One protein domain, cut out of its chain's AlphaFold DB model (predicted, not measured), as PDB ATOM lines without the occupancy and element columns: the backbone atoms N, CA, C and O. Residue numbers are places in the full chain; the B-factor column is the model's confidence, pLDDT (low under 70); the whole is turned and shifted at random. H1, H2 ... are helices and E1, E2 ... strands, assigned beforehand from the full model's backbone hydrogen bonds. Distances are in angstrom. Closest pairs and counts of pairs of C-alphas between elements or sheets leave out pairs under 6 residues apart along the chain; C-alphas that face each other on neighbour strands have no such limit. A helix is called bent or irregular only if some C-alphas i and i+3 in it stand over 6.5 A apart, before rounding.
ATOM      1  N   PRO A 114      24.163  55.513 116.052       90.06
ATOM      2  CA  PRO A 114      24.344  54.725 114.838       90.06
ATOM      3  C   PRO A 114      24.187  53.219 115.111       90.06
ATOM      4  O   PRO A 114      24.899  52.649 115.936       90.06
ATOM      5  N   VAL A 115      23.293  52.568 114.368       90.00
ATOM      6  CA  VAL A 115      23.100  51.112 114.315       90.00
ATOM      7  C   VAL A 115      23.607  50.626 112.965       90.00
ATOM      8  O   VAL A 115      23.023  50.954 111.933       90.00
ATOM      9  N   PHE A 116      24.692  49.854 112.950       89.50
ATOM     10  CA  PHE A 116      25.304  49.408 111.702       89.50
ATOM     11  C   PHE A 116      24.802  48.026 111.284       89.50
ATOM     12  O   PHE A 116      24.796  47.081 112.074       89.50
ATOM     13  N   GLY A 117      24.422  47.913 110.014       90.88
ATOM     14  CA  GLY A 117      24.243  46.645 109.314       90.88
ATOM     15  C   GLY A 117      25.260  46.508 108.184       90.88
ATOM     16  O   GLY A 117      25.749  47.508 107.656       90.88
ATOM     17  N   PHE A 118      25.589  45.271 107.812       91.88
ATOM     18  CA  PHE A 118      26.511  44.991 106.713       91.88
ATOM     19  C   PHE A 118      25.748  44.549 105.468       91.88
ATOM     20  O   PHE A 118      25.215  43.445 105.436       91.88
ATOM     21  N   ASN A 119      25.720  45.403 104.438       92.56
ATOM     22  CA  ASN A 119      24.936  45.190 103.217       92.56
ATOM     23  C   ASN A 119      23.428  45.068 103.506       92.56
ATOM     24  O   ASN A 119      22.667  44.408 102.788       92.56
ATOM     25  N   SER A 120      23.000  45.692 104.605       92.38
ATOM     26  CA  SER A 120      21.645  45.597 105.131       92.38
ATOM     27  C   SER A 120      20.636  46.316 104.250       92.38
ATOM     28  O   SER A 120      19.493  45.877 104.143       92.38
ATOM     29  N   GLY A 121      21.049  47.371 103.549       92.19
ATOM     30  CA  GLY A 121      20.191  48.097 102.624       92.19
ATOM     31  C   GLY A 121      19.693  47.235 101.471       92.19
ATOM     32  O   GLY A 121      18.580  47.444 100.980       92.19
ATOM     33  N   ARG A 122      20.517  46.274 101.035       91.31
ATOM     34  CA  ARG A 122      20.203  45.352  99.940       91.31
ATOM     35  C   ARG A 122      19.499  44.088 100.421       91.31
ATOM     36  O   ARG A 122      18.589  43.633  99.730       91.31
ATOM     37  N   TYR A 123      19.899  43.531 101.563       90.75
ATOM     38  CA  TYR A 123      19.373  42.251 102.045       90.75
ATOM     39  C   TYR A 123      18.367  42.423 103.181       90.75
ATOM     40  O   TYR A 123      17.169  42.225 102.972       90.75
ATOM     41  N   ASP A 124      18.839  42.825 104.360       90.38
ATOM     42  CA  ASP A 124      18.045  42.848 105.589       90.38
ATOM     43  C   ASP A 124      16.799  43.725 105.463       90.38
ATOM     44  O   ASP A 124      15.679  43.241 105.611       90.38
ATOM     45  N   ILE A 125      16.987  45.003 105.128       92.06
ATOM     46  CA  ILE A 125      15.918  46.003 105.076       92.06
ATOM     47  C   ILE A 125      14.876  45.626 104.029       92.06
ATOM     48  O   ILE A 125      13.685  45.762 104.282       92.06
ATOM     49  N   ASN A 126      15.288  45.105 102.872       88.81
ATOM     50  CA  ASN A 126      14.338  44.690 101.839       88.81
ATOM     51  C   ASN A 126      13.447  43.531 102.295       88.81
ATOM     52  O   ASN A 126      12.281  43.484 101.893       88.81
ATOM     53  N   LEU A 127      13.977  42.647 103.142       90.38
ATOM     54  CA  LEU A 127      13.246  41.521 103.708       90.38
ATOM     55  C   LEU A 127      12.322  41.955 104.860       90.38
ATOM     56  O   LEU A 127      11.169  41.537 104.881       90.38
ATOM     57  N   ILE A 128      12.767  42.842 105.763       91.12
ATOM     58  CA  ILE A 128      11.965  43.265 106.933       91.12
ATOM     59  C   ILE A 128      11.145  44.542 106.754       91.12
ATOM     60  O   ILE A 128      10.427  44.915 107.676       91.12
ATOM     61  N   LYS A 129      11.242  45.256 105.624       89.69
ATOM     62  CA  LYS A 129      10.696  46.625 105.477       89.69
ATOM     63  C   LYS A 129       9.259  46.792 105.977       89.69
ATOM     64  O   LYS A 129       8.949  47.817 106.571       89.69
ATOM     65  N   LYS A 130       8.390  45.803 105.734       90.06
ATOM     66  CA  LYS A 130       6.972  45.865 106.111       90.06
ATOM     67  C   LYS A 130       6.822  45.964 107.630       90.06
ATOM     68  O   LYS A 130       6.195  46.901 108.115       90.06
ATOM     69  N   ASP A 131       7.438  45.041 108.358       93.81
ATOM     70  CA  ASP A 131       7.352  44.988 109.817       93.81
ATOM     71  C   ASP A 131       8.235  46.058 110.470       93.81
ATOM     72  O   ASP A 131       7.863  46.631 111.488       93.81
ATOM     73  N   LEU A 132       9.353  46.417 109.833       92.00
ATOM     74  CA  LEU A 132      10.255  47.480 110.275       92.00
ATOM     75  C   LEU A 132       9.529  48.815 110.458       92.00
ATOM     76  O   LEU A 132       9.601  49.409 111.531       92.00
ATOM     77  N   PHE A 133       8.819  49.289 109.430       91.25
ATOM     78  CA  PHE A 133       8.096  50.560 109.523       91.25
ATOM     79  C   PHE A 133       6.857  50.463 110.420       91.25
ATOM     80  O   PHE A 133       6.473  51.466 111.019       91.25
ATOM     81  N   ALA A 134       6.274  49.269 110.571       92.00
ATOM     82  CA  ALA A 134       5.188  49.036 111.518       92.00
ATOM     83  C   ALA A 134       5.653  49.111 112.984       92.00
ATOM     84  O   ALA A 134       4.897  49.579 113.828       92.00
ATOM     85  N   VAL A 135       6.874  48.657 113.285       92.44
ATOM     86  CA  VAL A 135       7.449  48.686 114.642       92.44
ATOM     87  C   VAL A 135       8.044  50.051 114.975       92.44
ATOM     88  O   VAL A 135       7.797  50.570 116.057       92.44
ATOM     89  N   ILE A 136       8.804  50.657 114.056       89.31
ATOM     90  CA  ILE A 136       9.403  51.982 114.288       89.31
ATOM     91  C   ILE A 136       8.323  53.070 114.364       89.31
ATOM     92  O   ILE A 136       8.472  54.028 115.120       89.31
ATOM     93  N   GLY A 137       7.242  52.926 113.593       88.25
ATOM     94  CA  GLY A 137       6.230  53.960 113.412       88.25
ATOM     95  C   GLY A 137       6.702  55.033 112.430       88.25
ATOM     96  O   GLY A 137       7.799  55.582 112.545       88.25
ATOM     97  N   THR A 138       5.873  55.353 111.440       83.06
ATOM     98  CA  THR A 138       6.236  56.293 110.366       83.06
ATOM     99  C   THR A 138       6.536  57.700 110.877       83.06
ATOM    100  O   THR A 138       7.422  58.357 110.338       83.06
ATOM    101  N   ASP A 139       5.887  58.129 111.959       85.06
ATOM    102  CA  ASP A 139       6.053  59.472 112.538       85.06
ATOM    103  C   ASP A 139       7.405  59.653 113.253       85.06
ATOM    104  O   ASP A 139       7.924  60.768 113.403       85.06
ATOM    105  N   ASN A 140       8.024  58.539 113.655       85.88
ATOM    106  CA  ASN A 140       9.346  58.533 114.270       85.88
ATOM    107  C   ASN A 140      10.470  58.637 113.235       85.88
ATOM    108  O   ASN A 140      11.595  58.987 113.597       85.88
ATOM    109  N   VAL A 141      10.191  58.381 111.951       90.19
ATOM    110  CA  VAL A 141      11.181  58.468 110.872       90.19
ATOM    111  C   VAL A 141      11.464  59.934 110.543       90.19
ATOM    112  O   VAL A 141      10.602  60.673 110.080       90.19
ATOM    113  N   LYS A 142      12.707  60.368 110.765       89.06
ATOM    114  CA  LYS A 142      13.166  61.740 110.495       89.06
ATOM    115  C   LYS A 142      13.747  61.903 109.100       89.06
ATOM    116  O   LYS A 142      13.599  62.963 108.498       89.06
ATOM    117  N   SER A 143      14.427  60.882 108.586       90.31
ATOM    118  CA  SER A 143      14.900  60.872 107.203       90.31
ATOM    119  C   SER A 143      15.195  59.460 106.713       90.31
ATOM    120  O   SER A 143      15.525  58.563 107.489       90.31
ATOM    121  N   VAL A 144      15.103  59.277 105.398       92.56
ATOM    122  CA  VAL A 144      15.480  58.045 104.704       92.56
ATOM    123  C   VAL A 144      16.348  58.425 103.513       92.56
ATOM    124  O   VAL A 144      15.952  59.256 102.700       92.56
ATOM    125  N   ILE A 145      17.530  57.819 103.404       93.88
ATOM    126  CA  ILE A 145      18.451  58.008 102.280       93.88
ATOM    127  C   ILE A 145      18.548  56.688 101.523       93.88
ATOM    128  O   ILE A 145      18.853  55.649 102.112       93.88
ATOM    129  N   LYS A 146      18.301  56.734 100.212       92.69
ATOM    130  CA  LYS A 146      18.286  55.562  99.336       92.69
ATOM    131  C   LYS A 146      19.049  55.851  98.045       92.69
ATOM    132  O   LYS A 146      18.728  56.825  97.374       92.69
ATOM    133  N   ASN A 147      20.014  54.999  97.693       85.00
ATOM    134  CA  ASN A 147      20.741  55.075  96.421       85.00
ATOM    135  C   ASN A 147      21.531  53.782  96.099       85.00
ATOM    136  O   ASN A 147      22.583  53.559  96.691       85.00
ATOM    137  N   PRO A 148      21.086  52.902  95.178       87.81
ATOM    138  CA  PRO A 148      19.692  52.555  94.881       87.81
ATOM    139  C   PRO A 148      19.020  51.777  96.035       87.81
ATOM    140  O   PRO A 148      17.805  51.594  96.044       87.81
ATOM    141  N   SER A 149      19.804  51.298  97.009       91.38
ATOM    142  CA  SER A 149      19.356  50.588  98.218       91.38
ATOM    143  C   SER A 149      19.313  51.528  99.431       91.38
ATOM    144  O   SER A 149      19.823  52.646  99.352       91.38
ATOM    145  N   TYR A 150      18.678  51.117 100.534       92.81
ATOM    146  CA  TYR A 150      18.624  51.934 101.756       92.81
ATOM    147  C   TYR A 150      20.031  52.128 102.332       92.81
ATOM    148  O   TYR A 150      20.666  51.169 102.747       92.81
ATOM    149  N   MET A 151      20.513  53.367 102.366       94.12
ATOM    150  CA  MET A 151      21.806  53.708 102.967       94.12
ATOM    151  C   MET A 151      21.646  54.093 104.438       94.12
ATOM    152  O   MET A 151      22.494  53.763 105.267       94.12
ATOM    153  N   CYS A 152      20.564  54.817 104.747       93.50
ATOM    154  CA  CYS A 152      20.277  55.324 106.081       93.50
ATOM    155  C   CYS A 152      18.768  55.403 106.333       93.50
ATOM    156  O   CYS A 152      18.028  55.917 105.490       93.50
ATOM    157  N   ILE A 153      18.330  54.954 107.509       93.69
ATOM    158  CA  ILE A 153      17.008  55.245 108.074       93.69
ATOM    159  C   ILE A 153      17.246  55.910 109.430       93.69
ATOM    160  O   ILE A 153      17.741  55.276 110.361       93.69
ATOM    161  N   ALA A 154      16.930  57.198 109.534       92.56
ATOM    162  CA  ALA A 154      17.087  57.973 110.758       92.56
ATOM    163  C   ALA A 154      15.746  58.122 111.479       92.56
ATOM    164  O   ALA A 154      14.742  58.494 110.871       92.56
ATOM    165  N   THR A 155      15.761  57.901 112.786       90.94
ATOM    166  CA  THR A 155      14.660  58.164 113.725       90.94
ATOM    167  C   THR A 155      15.062  59.273 114.698       90.94
ATOM    168  O   THR A 155      16.128  59.857 114.525       90.94
ATOM    169  N   SER A 156      14.258  59.608 115.710       84.00
ATOM    170  CA  SER A 156      14.702  60.538 116.763       84.00
ATOM    171  C   SER A 156      15.933  60.029 117.519       84.00
ATOM    172  O   SER A 156      16.824  60.822 117.811       84.00
ATOM    173  N   ASP A 157      16.015  58.715 117.745       84.94
ATOM    174  CA  ASP A 157      16.936  58.144 118.736       84.94
ATOM    175  C   ASP A 157      18.075  57.340 118.093       84.94
ATOM    176  O   ASP A 157      19.111  57.102 118.711       84.94
ATOM    177  N   MET A 158      17.922  56.935 116.830       90.38
ATOM    178  CA  MET A 158      18.918  56.123 116.124       90.38
ATOM    179  C   MET A 158      19.021  56.432 114.628       90.38
ATOM    180  O   MET A 158      18.078  56.915 113.998       90.38
ATOM    181  N   LYS A 159      20.164  56.072 114.036       92.56
ATOM    182  CA  LYS A 159      20.399  55.989 112.589       92.56
ATOM    183  C   LYS A 159      20.784  54.568 112.225       92.56
ATOM    184  O   LYS A 159      21.888  54.137 112.542       92.56
ATOM    185  N   MET A 160      19.914  53.861 111.519       93.06
ATOM    186  CA  MET A 160      20.265  52.583 110.911       93.06
ATOM    187  C   MET A 160      21.076  52.854 109.648       93.06
ATOM    188  O   MET A 160      20.559  53.470 108.719       93.06
ATOM    189  N   LEU A 161      22.335  52.425 109.624       94.12
ATOM    190  CA  LEU A 161      23.297  52.697 108.560       94.12
ATOM    191  C   LEU A 161      23.768  51.391 107.925       94.12
ATOM    192  O   LEU A 161      24.116  50.441 108.626       94.12
ATOM    193  N   ASP A 162      23.840  51.365 106.597       92.81
ATOM    194  CA  ASP A 162      24.531  50.292 105.885       92.81
ATOM    195  C   ASP A 162      26.011  50.653 105.728       92.81
ATOM    196  O   ASP A 162      26.377  51.550 104.958       92.81
ATOM    197  N   ILE A 163      26.863  49.936 106.466       91.81
ATOM    198  CA  ILE A 163      28.300  50.205 106.553       91.81
ATOM    199  C   ILE A 163      29.021  50.011 105.216       91.81
ATOM    200  O   ILE A 163      30.084  50.593 105.014       91.81
ATOM    201  N   THR A 164      28.437  49.262 104.270       92.19
ATOM    202  CA  THR A 164      29.043  49.034 102.946       92.19
ATOM    203  C   THR A 164      29.207  50.318 102.132       92.19
ATOM    204  O   THR A 164      30.076  50.378 101.268       92.19
ATOM    205  N   ASN A 165      28.451  51.371 102.457       92.19
ATOM    206  CA  ASN A 165      28.579  52.693 101.833       92.19
ATOM    207  C   ASN A 165      29.758  53.520 102.372       92.19
ATOM    208  O   ASN A 165      30.069  54.571 101.818       92.19
ATOM    209  N   TYR A 166      30.386  53.078 103.462       90.88
ATOM    210  CA  TYR A 166      31.430  53.817 104.179       90.88
ATOM    211  C   TYR A 166      32.766  53.066 104.221       90.88
ATOM    212  O   TYR A 166      33.737  53.559 104.793       90.88
ATOM    213  N   VAL A 167      32.826  51.876 103.620       90.56
ATOM    214  CA  VAL A 167      34.040  51.063 103.491       90.56
ATOM    215  C   VAL A 167      34.438  50.950 102.018       90.56
ATOM    216  O   VAL A 167      33.595  51.148 101.142       90.56
ATOM    217  N   PRO A 168      35.706  50.619 101.711       93.06
ATOM    218  CA  PRO A 168      36.142  50.438 100.331       93.06
ATOM    219  C   PRO A 168      35.277  49.423  99.575       93.06
ATOM    220  O   PRO A 168      34.862  48.400 100.132       93.06
ATOM    221  N   ALA A 169      35.046  49.683  98.289       90.38
ATOM    222  CA  ALA A 169      34.319  48.770  97.415       90.38
ATOM    223  C   ALA A 169      34.943  47.360  97.432       90.38
ATOM    224  O   ALA A 169      36.162  47.202  97.485       90.38
ATOM    225  N   GLY A 170      34.096  46.327  97.411       89.81
ATOM    226  CA  GLY A 170      34.539  44.929  97.466       89.81
ATOM    227  C   GLY A 170      35.006  44.450  98.847       89.81
ATOM    228  O   GLY A 170      35.473  43.320  98.966       89.81
ATOM    229  N   THR A 171      34.871  45.260  99.904       92.00
ATOM    230  CA  THR A 171      35.113  44.789 101.277       92.00
ATOM    231  C   THR A 171      34.126  43.672 101.615       92.00
ATOM    232  O   THR A 171      32.915  43.881 101.584       92.00
ATOM    233  N   SER A 172      34.637  42.479 101.928       92.81
ATOM    234  CA  SER A 172      33.831  41.358 102.418       92.81
ATOM    235  C   SER A 172      33.454  41.564 103.886       92.81
ATOM    236  O   SER A 172      34.105  42.320 104.610       92.81
ATOM    237  N   TYR A 173      32.417  40.860 104.343       89.56
ATOM    238  CA  TYR A 173      32.027  40.889 105.754       89.56
ATOM    239  C   TYR A 173      33.177  40.443 106.665       89.56
ATOM    240  O   TYR A 173      33.461  41.094 107.663       89.56
ATOM    241  N   ASP A 174      33.900  39.397 106.269       88.94
ATOM    242  CA  ASP A 174      35.075  38.895 106.982       88.94
ATOM    243  C   ASP A 174      36.196  39.944 107.098       88.94
ATOM    244  O   ASP A 174      36.708  40.203 108.190       88.94
ATOM    245  N   LYS A 175      36.510  40.643 105.998       89.88
ATOM    246  CA  LYS A 175      37.511  41.719 106.000       89.88
ATOM    247  C   LYS A 175      37.081  42.883 106.892       89.88
ATOM    248  O   LYS A 175      37.906  43.441 107.618       89.88
ATOM    249  N   TYR A 176      35.797  43.240 106.854       87.25
ATOM    250  CA  TYR A 176      35.226  44.259 107.730       87.25
ATOM    251  C   TYR A 176      35.371  43.864 109.204       87.25
ATOM    252  O   TYR A 176      35.955  44.607 109.992       87.25
ATOM    253  N   LEU A 177      34.918  42.664 109.565       85.06
ATOM    254  CA  LEU A 177      34.994  42.155 110.928       85.06
ATOM    255  C   LEU A 177      36.439  42.075 111.436       85.06
ATOM    256  O   LEU A 177      36.724  42.588 112.517       85.06
ATOM    257  N   THR A 178      37.359  41.521 110.645       81.56
ATOM    258  CA  THR A 178      38.779  41.400 111.016       81.56
ATOM    259  C   THR A 178      39.419  42.766 111.274       81.56
ATOM    260  O   THR A 178      40.195  42.920 112.214       81.56
ATOM    261  N   THR A 179      39.038  43.790 110.505       84.75
ATOM    262  CA  THR A 179      39.562  45.159 110.664       84.75
ATOM    263  C   THR A 179      39.153  45.785 112.002       84.75
ATOM    264  O   THR A 179      39.983  46.378 112.689       84.75
ATOM    265  N   TYR A 180      37.881  45.664 112.400       75.25
ATOM    266  CA  TYR A 180      37.357  46.369 113.582       75.25
ATOM    267  C   TYR A 180      37.372  45.534 114.865       75.25
ATOM    268  O   TYR A 180      37.441  46.080 115.974       75.25
ATOM    269  N   LEU A 181      37.317  44.209 114.749       73.19
ATOM    270  CA  LEU A 181      37.215  43.285 115.879       73.19
ATOM    271  C   LEU A 181      38.510  42.486 116.093       73.19
ATOM    272  O   LEU A 181      38.745  42.035 117.214       73.19
ATOM    273  N   GLY A 182      39.414  42.476 115.110       71.69
ATOM    274  CA  GLY A 182      40.628  41.660 115.101       71.69
ATOM    275  C   GLY A 182      40.362  40.269 114.527       71.69
ATOM    276  O   GLY A 182      39.224  39.928 114.207       71.69
ATOM    277  N   SER A 183      41.415  39.465 114.390       57.62
ATOM    278  CA  SER A 183      41.308  38.075 113.942       57.62
ATOM    279  C   SER A 183      40.402  37.292 114.895       57.62
ATOM    280  O   SER A 183      40.683  37.207 116.091       57.62
ATOM    281  N   PHE A 184      39.309  36.727 114.384       53.62
ATOM    282  CA  PHE A 184      38.470  35.823 115.162       53.62
ATOM    283  C   PHE A 184      39.177  34.466 115.286       53.62
ATOM    284  O   PHE A 184      39.473  33.863 114.258       53.62
ATOM    285  N   PRO A 185      39.413  33.931 116.497       38.56
ATOM    286  CA  PRO A 185      39.950  32.579 116.666       38.56
ATOM    287  C   PRO A 185      38.909  31.470 116.423       38.56
ATOM    288  O   PRO A 185      39.149  30.319 116.770       38.56
TER     289      PRO A 185
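What this domain is: This is residues 114 to 185 of the 202 residues of the protein "Cleavage induced predicted protein" of Phytophthora infestans (strain T30-4) (UniProt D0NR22). A sheet of four strands has one helix, H1, over one of its faces and the other face bare, while a short helix, H2, lies off beyond the E1 edge of the sheet, at the far end of a link from E4. The sheet with H1 makes the body, and the part that leads out to H2 lengthens the model. The printed part has 72 residues, with two named helices and four named strands in the order E1, H1, E2, E3, E4, H2; the mixed sheet runs E1, E4, E3, E2. The class is mixed, helices and strands. The whole is only just loose, close to compact, with a radius of gyration of the C-alphas of 13.5 A, and it is elongated, spanning 42 by 24 by 19 A.

How they stand to each other: The inner strands of the sheet are E3, residues 150 to 155, and E4, residues 158 to 162; this antiparallel pair is a hairpin, with N 160 and O 153 2.8 A apart, within hydrogen-bond range. Edge strand E2, residues 141 to 146, forms a hairpin with E3, antiparallel at 172 degrees, with N 154 and O 143 at 2.8 A. E2, E3 and E4 are a meander, each strand the antiparallel neighbour of the one before. Edge strand E1, residues 114 to 117, is parallel to E4 at 31 degrees, with N 117 and O 161 at 2.9 A. H1, residues 124 to 136, is on the sheet at a height of 10.7 A over it. It lies over E3, along the strands at 14 degrees on the local plane; only 2 of its C-alphas fall on E4, so it is only just not over that strand. The closest C-alphas of H1 and E3, those of Ile 125 and Tyr 150, are 7.3 A apart. E1, H1 and E2 form a split strand-helix-strand unit, two strands running the same way with E4 and E3 between them, and its crossover is right-handed. H2, residues 173 to 181, is not on the sheet and is apart from H1, E1, E2 and E3. In H2 every O i to N i+4 pair is within hydrogen-bond range; in H1, 7 of 9 are.

Where its parts are: E1 begins at C-alpha 114, (24.344, 54.725, 114.838), and is 9.8 A long. H1 measures 15.3 A and is irregular, with C-alphas 127 and 130 8.0 A apart. E2 measures 13.9 A, E3 14.1 A and E4 13.1 A. H2 measures 11.6 A and ends at C-alpha 181, (37.215, 43.285, 115.879).

The domain as a whole: The two C-alphas farthest apart, those of Asp 139 and Pro 185, are 43.5 A apart. The printed part has no cut. No link is long; that from E4 to H2 has 10 residues and is short. Residues 127 to 132, which belong to H1, stand free. The mean pLDDT of the printed part is 87.9, and residues 183 to 185 are under 70.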